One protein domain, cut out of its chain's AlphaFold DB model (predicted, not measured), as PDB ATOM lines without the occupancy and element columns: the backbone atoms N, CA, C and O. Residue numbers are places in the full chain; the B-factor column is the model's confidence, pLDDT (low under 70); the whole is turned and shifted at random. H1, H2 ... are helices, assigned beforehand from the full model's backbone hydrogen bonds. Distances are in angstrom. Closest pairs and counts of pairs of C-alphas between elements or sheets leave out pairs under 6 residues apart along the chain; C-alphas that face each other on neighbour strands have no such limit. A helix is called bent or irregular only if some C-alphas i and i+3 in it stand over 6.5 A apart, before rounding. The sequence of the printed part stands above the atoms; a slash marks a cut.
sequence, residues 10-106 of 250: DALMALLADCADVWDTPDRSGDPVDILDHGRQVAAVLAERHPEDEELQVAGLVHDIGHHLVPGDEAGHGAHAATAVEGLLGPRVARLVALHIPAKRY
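This is residues 10 to 106 of the 250 residues of the protein "HD domain-containing protein" of Streptomyces sp. BK340 (UniProt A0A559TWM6). Two helical hairpins stand crossed: H2 and H3 make one, and the other is H5, a bent helix whose arms H5a and H5b fold back side by side, with H5b packing on H3. Short H4 packs on H5a, while H1 lies at one side, near H2 but touching no helix, and a long loop of residues 19 to 34 joins H1 to H2. The printed part has 97 residues with five named helices, in the order H1, H2, H3, H4, H5, and no named strand; its class is all helix. It is compact, with a radius of gyration of the C-alphas of 12.4 A and spans of 37 by 33 by 26 A.

H1, residues 10 to 18, begins at C-alpha 10 at (160.217, 82.010, 127.659) and is 12.3 A long. H2, residues 35 to 49, is 21.1 A long and begins at C-alpha 35 at (143.355, 88.168, 129.063). H3, residues 54 to 62, measures 12.4 A, and H4, residues 66 to 69, 4.8 A. H5, residues 77 to 105, was assigned as one helix by its hydrogen bonds but is bent: C-alphas 88 and 91 are 9.0 A apart. Its arms are H5a, residues 77 to 88, 17.8 A, and H5b, residues 91 to 105, 22.1 A, ending at C-alpha 105 at (137.483, 97.024, 145.421). Both arms are irregular: C-alphas 84 and 87 are 7.4 A apart, and C-alphas 98 and 101 are 7.0 A apart.

H1 is close to H2 but not clearly touching, the closest C-alphas being those of Leu 16 and Leu 36, 6.1 A apart. H1 is only just apart from H4, at 8.1 A, and from H5a, at 8.2 A. H2 and H3 form a helical hairpin, opposite ways at a shallow tilt of 21 degrees; their closest C-alphas, of Gly 39 and Leu 61, are 4.1 A apart. H3 touches H5b, which meets it with residues 92 to 97 alone, at a steep tilt of 60 degrees; the closest C-alphas, of Ala 59 and Val 93, are 5.2 A apart. H4 touches H5a, which meets it with residues 77 to 81 alone; the closest C-alphas, of Gly 66 and His 77, are 4.0 A apart. H5a and H5b touch, opposite ways at a shallow tilt of 12 degrees, with the C-alphas of Ala 82 and Ala 94 closest at 4.2 A. The helix packing is mostly aligned, but only just: 2 of 3 touching pairs given a tilt are shallow. H2 is apart from both H5a and H5b. In H1, H2 and H3 every O i to N i+4 pair is within hydrogen-bond range, against 6 of 8 in H5a and 9 of 11 in H5b; H4 is too short for such a pair.

The two C-alphas farthest apart, of Asp 27 and Glu 52, are 37.4 A apart. The printed part has no cut. The link from H1 to H2 is long, at 16 residues. The mean pLDDT of the printed part is 82.2, and residues 25 to 26, 28 to 31 and 102 to 106 are under 70.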
ATOM      1  N   ASP A  10     160.851  82.820 128.710       72.12
ATOM      2  CA  ASP A  10     160.217  82.010 127.659       72.12
ATOM      3  C   ASP A  10     158.941  81.314 128.155       72.12
ATOM      4  O   ASP A  10     157.939  81.284 127.443       72.12
ATOM      5  N   ALA A  11     158.946  80.809 129.395       76.12
ATOM      6  CA  ALA A  11     157.761  80.218 130.009       76.12
ATOM      7  C   ALA A  11     156.661  81.265 130.252       76.12
ATOM      8  O   ALA A  11     155.488  80.989 130.008       76.12
ATOM      9  N   LEU A  12     157.034  82.482 130.668       81.44
ATOM     10  CA  LEU A  12     156.094  83.595 130.808       81.44
ATOM     11  C   LEU A  12     155.488  84.001 129.457       81.44
ATOM     12  O   LEU A  12     154.286  84.228 129.366       81.44
ATOM     13  N   MET A  13     156.304  84.078 128.405       78.25
ATOM     14  CA  MET A  13     155.845  84.445 127.065       78.25
ATOM     15  C   MET A  13     154.936  83.377 126.453       78.25
ATOM     16  O   MET A  13     153.961  83.732 125.795       78.25
ATOM     17  N   ALA A  14     155.218  82.092 126.692       81.31
ATOM     18  CA  ALA A  14     154.336  80.995 126.301       81.31
ATOM     19  C   ALA A  14     152.982  81.088 127.020       81.31
ATOM     20  O   ALA A  14     151.947  81.080 126.365       81.31
ATOM     21  N   LEU A  15     152.990  81.303 128.339       86.69
ATOM     22  CA  LEU A  15     151.764  81.478 129.121       86.69
ATOM     23  C   LEU A  15     150.940  82.692 128.665       86.69
ATOM     24  O   LEU A  15     149.722  82.609 128.557       86.69
ATOM     25  N   LEU A  16     151.590  83.824 128.379       81.12
ATOM     26  CA  LEU A  16     150.913  85.004 127.837       81.12
ATOM     27  C   LEU A  16     150.302  84.716 126.462       81.12
ATOM     28  O   LEU A  16     149.201  85.178 126.188       81.12
ATOM     29  N   ALA A  17     150.979  83.946 125.608       80.31
ATOM     30  CA  ALA A  17     150.413  83.516 124.332       80.31
ATOM     31  C   ALA A  17     149.200  82.591 124.526       80.31
ATOM     32  O   ALA A  17     148.209  82.754 123.821       80.31
ATOM     33  N   ASP A  18     149.240  81.700 125.519       88.31
ATOM     34  CA  ASP A  18     148.122  80.819 125.888       88.31
ATOM     35  C   ASP A  18     146.939  81.575 126.524       88.31
ATOM     36  O   ASP A  18     145.845  81.026 126.643       88.31
ATOM     37  N   CYS A  19     147.136  82.836 126.923       85.62
ATOM     38  CA  CYS A  19     146.068  83.732 127.370       85.62
ATOM     39  C   CYS A  19     145.309  84.398 126.208       85.62
ATOM     40  O   CYS A  19     144.274  85.019 126.451       85.62
ATOM     41  N   ALA A  20     145.790  84.280 124.964       82.62
ATOM     42  CA  ALA A  20     145.026  84.703 123.793       82.62
ATOM     43  C   ALA A  20     143.754  83.849 123.660       82.62
ATOM     44  O   ALA A  20     143.782  82.644 123.905       82.62
ATOM     45  N   ASP A  21     142.632  84.471 123.292       82.56
ATOM     46  CA  ASP A  21     141.300  83.849 123.237       82.56
ATOM     47  C   ASP A  21     140.765  83.278 124.573       82.56
ATOM     48  O   ASP A  21     139.681  82.680 124.597       82.56
ATOM     49  N   VAL A  22     141.462  83.489 125.697       81.62
ATOM     50  CA  VAL A  22     140.991  83.129 127.042       81.62
ATOM     51  C   VAL A  22     140.318  84.335 127.680       81.62
ATOM     52  O   VAL A  22     140.899  85.411 127.775       81.62
ATOM     53  N   TRP A  23     139.080  84.144 128.123       80.62
ATOM     54  CA  TRP A  23     138.236  85.203 128.668       80.62
ATOM     55  C   TRP A  23     138.211  85.122 130.191       80.62
ATOM     56  O   TRP A  23     138.268  84.026 130.754       80.62
ATOM     57  N   ASP A  24     138.090  86.278 130.840       70.31
ATOM     58  CA  ASP A  24     137.937  86.400 132.294       70.31
ATOM     59  C   ASP A  24     136.714  85.627 132.817       70.31
ATOM     60  O   ASP A  24     136.718  85.085 133.915       70.31
ATOM     61  N   THR A  25     135.687  85.494 131.981       69.38
ATOM     62  CA  THR A  25     134.445  84.785 132.261       69.38
ATOM     63  C   THR A  25     134.132  83.789 131.137       69.38
ATOM     64  O   THR A  25     134.160  84.152 129.956       69.38
ATOM     65  N   PRO A  26     133.773  82.525 131.449       66.62
ATOM     66  CA  PRO A  26     133.476  81.518 130.424       66.62
ATOM     67  C   PRO A  26     132.318  81.884 129.483       66.62
ATOM     68  O   PRO A  26     132.251  81.380 128.363       66.62
ATOM     69  N   ASP A  27     131.391  82.735 129.932       71.38
ATOM     70  CA  ASP A  27     130.239  83.209 129.160       71.38
ATOM     71  C   ASP A  27     130.471  84.567 128.472       71.38
ATOM     72  O   ASP A  27     129.560  85.067 127.809       71.38
ATOM     73  N   ARG A  28     131.685  85.133 128.580       68.88
ATOM     74  CA  ARG A  28     132.083  86.444 128.031       68.88
ATOM     75  C   ARG A  28     131.221  87.604 128.526       68.88
ATOM     76  O   ARG A  28     131.007  88.580 127.806       68.88
ATOM     77  N   SER A  29     130.673  87.476 129.729       69.75
ATOM     78  CA  SER A  29     129.911  88.545 130.373       69.75
ATOM     79  C   SER A  29     130.798  89.606 131.043       69.75
ATOM     80  O   SER A  29     130.286  90.668 131.403       69.75
ATOM     81  N   GLY A  30     132.094  89.317 131.198       64.69
ATOM     82  CA  GLY A  30     133.139  90.195 131.722       64.69
ATOM     83  C   GLY A  30     133.740  91.143 130.678       64.69
ATOM     84  O   GLY A  30     133.013  91.780 129.908       64.69
ATOM     85  N   ASP A  31     135.061  91.294 130.680       68.88
ATOM     86  CA  ASP A  31     135.761  92.224 129.798       68.88
ATOM     87  C   ASP A  31     135.601  91.853 128.309       68.88
ATOM     88  O   ASP A  31     135.571  90.679 127.939       68.88
ATOM     89  N   PRO A  32     135.504  92.847 127.400       75.81
ATOM     90  CA  PRO A  32     135.229  92.618 125.978       75.81
ATOM     91  C   PRO A  32     136.452  92.127 125.181       75.81
ATOM     92  O   PRO A  32     136.409  92.113 123.949       75.81
ATOM     93  N   VAL A  33     137.539  91.761 125.860       82.00
ATOM     94  CA  VAL A  33     138.813  91.320 125.283       82.00
ATOM     95  C   VAL A  33     139.340  90.105 126.042       82.00
ATOM     96  O   VAL A  33     138.960  89.879 127.189       82.00
ATOM     97  N   ASP A  34     140.217  89.329 125.407       85.75
ATOM     98  CA  ASP A  34     140.904  88.235 126.092       85.75
ATOM     99  C   ASP A  34     141.929  88.750 127.121       85.75
ATOM    100  O   ASP A  34     142.271  89.937 127.160       85.75
ATOM    101  N   ILE A  35     142.417  87.851 127.976       85.44
ATOM    102  CA  ILE A  35     143.355  88.168 129.063       85.44
ATOM    103  C   ILE A  35     144.642  88.815 128.530       85.44
ATOM    104  O   ILE A  35     145.183  89.734 129.154       85.44
ATOM    105  N   LEU A  36     145.153  88.362 127.380       83.38
ATOM    106  CA  LEU A  36     146.382  88.900 126.799       83.38
ATOM    107  C   LEU A  36     146.181  90.332 126.292       83.38
ATOM    108  O   LEU A  36     147.012  91.207 126.550       83.38
ATOM    109  N   ASP A  37     145.094  90.585 125.574       82.81
ATOM    110  CA  ASP A  37     144.761  91.901 125.047       82.81
ATOM    111  C   ASP A  37     144.377  92.873 126.167       82.81
ATOM    112  O   ASP A  37     144.799  94.033 126.119       82.81
ATOM    113  N   HIS A  38     143.693  92.407 127.218       87.12
ATOM    114  CA  HIS A  38     143.487  93.178 128.446       87.12
ATOM    115  C   HIS A  38     144.834  93.604 129.052       87.12
ATOM    116  O   HIS A  38     145.103  94.798 129.222       87.12
ATOM    117  N   GLY A  39     145.733  92.643 129.298       81.06
ATOM    118  CA  GLY A  39     147.064  92.904 129.850       81.06
ATOM    119  C   GLY A  39     147.886  93.872 128.992       81.06
ATOM    120  O   GLY A  39     148.503  94.804 129.512       81.06
ATOM    121  N   ARG A  40     147.849  93.730 127.662       82.38
ATOM    122  CA  ARG A  40     148.521  94.643 126.721       82.38
ATOM    123  C   ARG A  40     147.960  96.059 126.771       82.38
ATOM    124  O   ARG A  40     148.740  97.011 126.755       82.38
ATOM    125  N   GLN A  41     146.639  96.216 126.832       84.44
ATOM    126  CA  GLN A  41     146.005  97.531 126.950       84.44
ATOM    127  C   GLN A  41     146.401  98.215 128.260       84.44
ATOM    128  O   GLN A  41     146.788  99.386 128.249       84.44
ATOM    129  N   VAL A  42     146.376  97.480 129.377       82.44
ATOM    130  CA  VAL A  42     146.796  98.000 130.685       82.44
ATOM    131  C   VAL A  42     148.275  98.387 130.666       82.44
ATOM    132  O   VAL A  42     148.611  99.509 131.047       82.44
ATOM    133  N   ALA A  43     149.155  97.521 130.161       77.19
ATOM    134  CA  ALA A  43     150.581  97.809 130.040       77.19
ATOM    135  C   ALA A  43     150.857  99.042 129.162       77.19
ATOM    136  O   ALA A  43     151.667  99.886 129.538       77.19
ATOM    137  N   ALA A  44     150.147  99.198 128.040       75.75
ATOM    138  CA  ALA A  44     150.282 100.356 127.156       75.75
ATOM    139  C   ALA A  44     149.867 101.665 127.847       75.75
ATOM    140  O   ALA A  44     150.587 102.662 127.779       75.75
ATOM    141  N   VAL A  45     148.745 101.657 128.571       82.94
ATOM    142  CA  VAL A  45     148.286 102.815 129.353       82.94
ATOM    143  C   VAL A  45     149.274 103.154 130.472       82.94
ATOM    144  O   VAL A  45     149.539 104.331 130.733       82.94
ATOM    145  N   LEU A  46     149.835 102.146 131.143       81.62
ATOM    146  CA  LEU A  46     150.842 102.348 132.183       81.62
ATOM    147  C   LEU A  46     152.162 102.856 131.602       81.62
ATOM    148  O   LEU A  46     152.780 103.710 132.226       81.62
ATOM    149  N   ALA A  47     152.558 102.423 130.405       77.19
ATOM    150  CA  ALA A  47     153.753 102.921 129.728       77.19
ATOM    151  C   ALA A  47     153.609 104.393 129.323       77.19
ATOM    152  O   ALA A  47     154.540 105.177 129.489       77.19
ATOM    153  N   GLU A  48     152.422 104.807 128.870       78.88
ATOM    154  CA  GLU A  48     152.140 106.212 128.557       78.88
ATOM    155  C   GLU A  48     152.162 107.101 129.813       78.88
ATOM    156  O   GLU A  48     152.652 108.231 129.791       78.88
ATOM    157  N   ARG A  49     151.630 106.599 130.933       72.69
ATOM    158  CA  ARG A  49     151.437 107.384 132.167       72.69
ATOM    159  C   ARG A  49     152.623 107.345 133.123       72.69
ATOM    160  O   ARG A  49     152.835 108.296 133.877       72.69
ATOM    161  N   HIS A  50     153.364 106.247 133.106       82.56
ATOM    162  CA  HIS A  50     154.489 105.944 133.982       82.56
ATOM    163  C   HIS A  50     155.650 105.367 133.154       82.56
ATOM    164  O   HIS A  50     156.063 104.230 133.388       82.56
ATOM    165  N   PRO A  51     156.197 106.139 132.195       82.69
ATOM    166  CA  PRO A  51     157.224 105.644 131.275       82.69
ATOM    167  C   PRO A  51     158.495 105.168 131.991       82.69
ATOM    168  O   PRO A  51     159.176 104.281 131.497       82.69
ATOM    169  N   GLU A  52     158.770 105.709 133.180       87.56
ATOM    170  CA  GLU A  52     159.942 105.380 134.004       87.56
ATOM    171  C   GLU A  52     159.722 104.185 134.959       87.56
ATOM    172  O   GLU A  52     160.620 103.844 135.725       87.56
ATOM    173  N   ASP A  53     158.525 103.584 134.996       86.62
ATOM    174  CA  ASP A  53     158.179 102.487 135.919       86.62
ATOM    175  C   ASP A  53     157.887 101.191 135.148       86.62
ATOM    176  O   ASP A  53     156.746 100.738 135.049       86.62
ATOM    177  N   GLU A  54     158.936 100.603 134.572       81.81
ATOM    178  CA  GLU A  54     158.863  99.373 133.767       81.81
ATOM    179  C   GLU A  54     158.239  98.203 134.543       81.81
ATOM    180  O   GLU A  54     157.432  97.450 134.007       81.81
ATOM    181  N   GLU A  55     158.528  98.080 135.838       85.38
ATOM    182  CA  GLU A  55     157.935  97.055 136.702       85.38
ATOM    183  C   GLU A  55     156.418  97.238 136.888       85.38
ATOM    184  O   GLU A  55     155.693  96.250 136.991       85.38
ATOM    185  N   LEU A  56     155.908  98.477 136.901       85.62
ATOM    186  CA  LEU A  56     154.467  98.739 136.913       85.62
ATOM    187  C   LEU A  56     153.822  98.372 135.572       85.62
ATOM    188  O   LEU A  56     152.737  97.793 135.556       85.62
ATOM    189  N   GLN A  57     154.494  98.656 134.456       87.44
ATOM    190  CA  GLN A  57     154.035  98.273 133.117       87.44
ATOM    191  C   GLN A  57     153.969  96.748 132.977       87.44
ATOM    192  O   GLN A  57     152.955  96.205 132.537       87.44
ATOM    193  N   VAL A  58     155.022  96.056 133.421       82.50
ATOM    194  CA  VAL A  58     155.101  94.593 133.450       82.50
ATOM    195  C   VAL A  58     154.048  94.007 134.388       82.50
ATOM    196  O   VAL A  58     153.378  93.054 134.003       82.50
ATOM    197  N   ALA A  59     153.830  94.594 135.570       89.94
ATOM    198  CA  ALA A  59     152.746  94.179 136.460       89.94
ATOM    199  C   ALA A  59     151.386  94.283 135.760       89.94
ATOM    200  O   ALA A  59     150.606  93.341 135.817       89.94
ATOM    201  N   GLY A  60     151.130  95.379 135.041       87.25
ATOM    202  CA  GLY A  60     149.926  95.542 134.228       87.25
ATOM    203  C   GLY A  60     149.788  94.513 133.106       87.25
ATOM    204  O   GLY A  60     148.682  94.061 132.840       87.25
ATOM    205  N   LEU A  61     150.888  94.086 132.486       89.25
ATOM    206  CA  LEU A  61     150.851  93.055 131.448       89.25
ATOM    207  C   LEU A  61     150.431  91.688 131.999       89.25
ATOM    208  O   LEU A  61     149.705  90.957 131.334       89.25
ATOM    209  N   VAL A  62     150.899  91.340 133.199       90.19
ATOM    210  CA  VAL A  62     150.771  89.979 133.743       90.19
ATOM    211  C   VAL A  62     149.700  89.842 134.826       90.19
ATOM    212  O   VAL A  62     149.539  88.756 135.373       90.19
ATOM    213  N   HIS A  63     148.988  90.914 135.183       92.81
ATOM    214  CA  HIS A  63     148.156  90.909 136.388       92.81
ATOM    215  C   HIS A  63     147.007  89.887 136.376       92.81
ATOM    216  O   HIS A  63     146.697  89.330 137.429       92.81
ATOM    217  N   ASP A  64     146.456  89.594 135.197       91.19
ATOM    218  CA  ASP A  64     145.268  88.749 135.033       91.19
ATOM    219  C   ASP A  64     145.576  87.315 134.565       91.19
ATOM    220  O   ASP A  64     144.662  86.502 134.413       91.19
ATOM    221  N   ILE A  65     146.855  86.923 134.436       92.44
ATOM    222  CA  ILE A  65     147.227  85.540 134.046       92.44
ATOM    223  C   ILE A  65     146.700  84.486 135.034       92.44
ATOM    224  O   ILE A  65     146.605  83.303 134.710       92.44
ATOM    225  N   GLY A  66     146.331  84.904 136.248       91.31
ATOM    226  CA  GLY A  66     145.737  84.048 137.267       91.31
ATOM    227  C   GLY A  66     144.424  83.387 136.839       91.31
ATOM    228  O   GLY A  66     144.175  82.262 137.269       91.31
ATOM    229  N   HIS A  67     143.631  84.022 135.965       88.69
ATOM    230  CA  HIS A  67     142.416  83.407 135.411       88.69
ATOM    231  C   HIS A  67     142.751  82.189 134.541       88.69
ATOM    232  O   HIS A  67     142.017  81.202 134.546       88.69
ATOM    233  N   HIS A  68     143.887  82.222 133.839       90.12
ATOM    234  CA  HIS A  68     144.373  81.081 133.067       90.12
ATOM    235  C   HIS A  68     144.977  79.997 133.974       90.12
ATOM    236  O   HIS A  68     144.734  78.809 133.776       90.12
ATOM    237  N   LEU A  69     145.746  80.395 134.994       90.56
ATOM    238  CA  LEU A  69     146.418  79.463 135.908       90.56
ATOM    239  C   LEU A  69     145.438  78.660 136.774       90.56
ATOM    240  O   LEU A  69     145.675  77.481 137.049       90.56
ATOM    241  N   VAL A  70     144.349  79.291 137.225       90.31
ATOM    242  CA  VAL A  70     143.306  78.649 138.036       90.31
ATOM    243  C   VAL A  70     141.923  79.079 137.533       90.31
ATOM    244  O   VAL A  70     141.291  79.958 138.124       90.31
ATOM    245  N   PRO A  71     141.420  78.456 136.451       85.62
ATOM    246  CA  PRO A  71     140.129  78.818 135.877       85.62
ATOM    247  C   PRO A  71     138.983  78.672 136.883       85.62
ATOM    248  O   PRO A  71     138.845  77.638 137.542       85.62
ATOM    249  N   GLY A  72     138.138  79.702 136.979       80.31
ATOM    250  CA  GLY A  72     136.977  79.743 137.873       80.31
ATOM    251  C   GLY A  72     137.255  80.229 139.301       80.31
ATOM    252  O   GLY A  72     136.313  80.306 140.091       80.31
ATOM    253  N   ASP A  73     138.502  80.579 139.647       84.00
ATOM    254  CA  ASP A  73     138.843  81.248 140.913       84.00
ATOM    255  C   ASP A  73     138.983  82.771 140.739       84.00
ATOM    256  O   ASP A  73     140.054  83.368 140.873       84.00
ATOM    257  N   GLU A  74     137.844  83.407 140.477       79.56
ATOM    258  CA  GLU A  74     137.718  84.856 140.284       79.56
ATOM    259  C   GLU A  74     138.222  85.674 141.480       79.56
ATOM    260  O   GLU A  74     138.691  86.797 141.326       79.56
ATOM    261  N   ALA A  75     138.141  85.140 142.699       79.50
ATOM    262  CA  ALA A  75     138.600  85.852 143.888       79.50
ATOM    263  C   ALA A  75     140.120  85.744 144.086       79.50
ATOM    264  O   ALA A  75     140.722  86.656 144.659       79.50
ATOM    265  N   GLY A  76     140.719  84.634 143.644       85.00
ATOM    266  CA  GLY A  76     142.124  84.303 143.855       85.00
ATOM    267  C   GLY A  76     143.072  84.690 142.721       85.00
ATOM    268  O   GLY A  76     144.277  84.711 142.965       85.00
ATOM    269  N   HIS A  77     142.586  85.019 141.517       89.50
ATOM    270  CA  HIS A  77     143.438  85.201 140.325       89.50
ATOM    271  C   HIS A  77     144.639  86.141 140.543       89.50
ATOM    272  O   HIS A  77     145.759  85.798 140.174       89.50
ATOM    273  N   GLY A  78     144.459  87.276 141.221       89.56
ATOM    274  CA  GLY A  78     145.549  88.216 141.500       89.56
ATOM    275  C   GLY A  78     146.611  87.659 142.452       89.56
ATOM    276  O   GLY A  78     147.800  87.904 142.260       89.56
ATOM    277  N   ALA A  79     146.209  86.861 143.447       91.75
ATOM    278  CA  ALA A  79     147.156  86.146 144.301       91.75
ATOM    279  C   ALA A  79     147.883  85.055 143.506       91.75
ATOM    280  O   ALA A  79     149.091  84.888 143.663       91.75
ATOM    281  N   HIS A  80     147.166  84.370 142.607       94.12
ATOM    282  CA  HIS A  80     147.763  83.316 141.799       94.12
ATOM    283  C   HIS A  80     148.803  83.839 140.815       94.12
ATOM    284  O   HIS A  80     149.916  83.321 140.750       94.12
ATOM    285  N   ALA A  81     148.469  84.916 140.109       92.38
ATOM    286  CA  ALA A  81     149.388  85.610 139.222       92.38
ATOM    287  C   ALA A  81     150.626  86.109 139.984       92.38
ATOM    288  O   ALA A  81     151.748  85.906 139.529       92.38
ATOM    289  N   ALA A  82     150.442  86.691 141.175       93.81
ATOM    290  CA  ALA A  82     151.542  87.176 142.003       93.81
ATOM    291  C   ALA A  82     152.505  86.054 142.412       93.81
ATOM    292  O   ALA A  82     153.712  86.183 142.208       93.81
ATOM    293  N   THR A  83     151.979  84.944 142.938       94.75
ATOM    294  CA  THR A  83     152.785  83.775 143.313       94.75
ATOM    295  C   THR A  83     153.508  83.178 142.108       94.75
ATOM    296  O   THR A  83     154.674  82.802 142.219       94.75
ATOM    297  N   ALA A  84     152.853  83.123 140.946       93.50
ATOM    298  CA  ALA A  84     153.439  82.560 139.735       93.50
ATOM    299  C   ALA A  84     154.638  83.372 139.218       93.50
ATOM    300  O   ALA A  84     155.612  82.779 138.753       93.50
ATOM    301  N   VAL A  85     154.587  84.707 139.304       90.94
ATOM    302  CA  VAL A  85     155.619  85.583 138.723       90.94
ATOM    303  C   VAL A  85     156.699  86.036 139.705       90.94
ATOM    304  O   VAL A  85     157.730  86.530 139.254       90.94
ATOM    305  N   GLU A  86     156.508  85.889 141.021       92.00
ATOM    306  CA  GLU A  86     157.415  86.443 142.042       92.00
ATOM    307  C   GLU A  86     158.872  86.002 141.866       92.00
ATOM    308  O   GLU A  86     159.781  86.828 141.952       92.00
ATOM    309  N   GLY A  87     159.100  84.722 141.565       86.56
ATOM    310  CA  GLY A  87     160.449  84.185 141.374       86.56
ATOM    311  C   GLY A  87     161.189  84.765 140.162       86.56
ATOM    312  O   GLY A  87     162.416  84.828 140.178       86.56
ATOM    313  N   LEU A  88     160.459  85.202 139.130       86.94
ATOM    314  CA  LEU A  88     161.015  85.693 137.865       86.94
ATOM    315  C   LEU A  88     161.046  87.222 137.780       86.94
ATOM    316  O   LEU A  88     162.042  87.793 137.344       86.94
ATOM    317  N   LEU A  89     159.953  87.879 138.170       84.31
ATOM    318  CA  LEU A  89     159.743  89.325 138.028       84.31
ATOM    319  C   LEU A  89     159.985  90.092 139.335       84.31
ATOM    320  O   LEU A  89     159.943  91.321 139.359       84.31
ATOM    321  N   GLY A  90     160.258  89.375 140.424       89.06
ATOM    322  CA  GLY A  90     160.620  89.945 141.710       89.06
ATOM    323  C   GLY A  90     159.430  90.380 142.577       89.06
ATOM    324  O   GLY A  90     158.277  90.459 142.135       89.06
ATOM    325  N   PRO A  91     159.708  90.703 143.853       89.06
ATOM    326  CA  PRO A  91     158.682  90.914 144.874       89.06
ATOM    327  C   PRO A  91     157.851  92.183 144.658       89.06
ATOM    328  O   PRO A  91     156.701  92.254 145.095       89.06
ATOM    329  N   ARG A  92     158.397  93.207 143.983       91.00
ATOM    330  CA  ARG A  92     157.646  94.437 143.686       91.00
ATOM    331  C   ARG A  92     156.563  94.184 142.641       91.00
ATOM    332  O   ARG A  92     155.417  94.555 142.890       91.00
ATOM    333  N   VAL A  93     156.898  93.523 141.532       84.06
ATOM    334  CA  VAL A  93     155.932  93.158 140.484       84.06
ATOM    335  C   VAL A  93     154.862  92.231 141.054       84.06
ATOM    336  O   VAL A  93     153.680  92.533 140.924       84.06
ATOM    337  N   ALA A  94     155.251  91.182 141.788       87.88
ATOM    338  CA  ALA A  94     154.301  90.281 142.442       87.88
ATOM    339  C   ALA A  94     153.348  91.020 143.392       87.88
ATOM    340  O   ALA A  94     152.140  90.793 143.373       87.88
ATOM    341  N   ARG A  95     153.855  91.974 144.180       89.19
ATOM    342  CA  ARG A  95     153.013  92.797 145.056       89.19
ATOM    343  C   ARG A  95     152.039  93.679 144.272       89.19
ATOM    344  O   ARG A  95     150.886  93.789 144.674       89.19
ATOM    345  N   LEU A  96     152.481  94.325 143.193       85.81
ATOM    346  CA  LEU A  96     151.610  95.148 142.344       85.81
ATOM    347  C   LEU A  96     150.504  94.302 141.702       85.81
ATOM    348  O   LEU A  96     149.342  94.703 141.726       85.81
ATOM    349  N   VAL A  97     150.858  93.106 141.229       88.19
ATOM    350  CA  VAL A  97     149.918  92.110 140.710       88.19
ATOM    351  C   VAL A  97     148.933  91.674 141.797       88.19
ATOM    352  O   VAL A  97     147.735  91.740 141.574       88.19
ATOM    353  N   ALA A  98     149.369  91.337 143.010       89.56
ATOM    354  CA  ALA A  98     148.456  90.930 144.085       89.56
ATOM    355  C   ALA A  98     147.459  92.034 144.493       89.56
ATOM    356  O   ALA A  98     146.341  91.753 144.930       89.56
ATOM    357  N   LEU A  99     147.861  93.303 144.376       83.06
ATOM    358  CA  LEU A  99     147.086  94.452 144.843       83.06
ATOM    359  C   LEU A  99     146.044  94.958 143.845       83.06
ATOM    360  O   LEU A  99     145.221  95.791 144.230       83.06
ATOM    361  N   HIS A 100     146.025  94.476 142.602       80.00
ATOM    362  CA  HIS A 100     145.114  95.024 141.601       80.00
ATOM    363  C   HIS A 100     143.627  94.727 141.925       80.00
ATOM    364  O   HIS A 100     142.783  95.591 141.697       80.00
ATOM    365  N   ILE A 101     143.291  93.577 142.539       74.50
ATOM    366  CA  ILE A 101     141.914  93.264 142.987       74.50
ATOM    367  C   ILE A 101     141.510  94.126 144.195       74.50
ATOM    368  O   ILE A 101     140.459  94.774 144.132       74.50
ATOM    369  N   PRO A 102     142.303  94.200 145.291       63.94
ATOM    370  CA  PRO A 102     142.044  95.158 146.361       63.94
ATOM    371  C   PRO A 102     141.917  96.595 145.852       63.94
ATOM    372  O   PRO A 102     141.013  97.293 146.281       63.94
ATOM    373  N   ALA A 103     142.749  97.035 144.908       61.50
ATOM    374  CA  ALA A 103     142.668  98.385 144.352       61.50
ATOM    375  C   ALA A 103     141.363  98.631 143.567       61.50
ATOM    376  O   ALA A 103     140.791  99.715 143.673       61.50
ATOM    377  N   LYS A 104     140.858  97.625 142.832       61.78
ATOM    378  CA  LYS A 104     139.540  97.658 142.164       61.78
ATOM    379  C   LYS A 104     138.392  97.753 143.195       61.78
ATOM    380  O   LYS A 104     137.436  98.491 142.972       61.78
ATOM    381  N   ARG A 105     138.498  97.054 144.337       47.16
ATOM    382  CA  ARG A 105     137.483  97.024 145.421       47.16
ATOM    383  C   ARG A 105     137.532  98.233 146.362       47.16
ATOM    384  O   ARG A 105     136.500  98.675 146.852       47.16
ATOM    385  N   TYR A 106     138.724  98.766 146.597       41.50
ATOM    386  CA  TYR A 106     139.013  99.862 147.515       41.50
ATOM    387  C   TYR A 106     139.593 101.037 146.747       41.50
ATOM    388  O   TYR A 106     140.708 101.489 147.015       41.50
TER     389      TYR A 106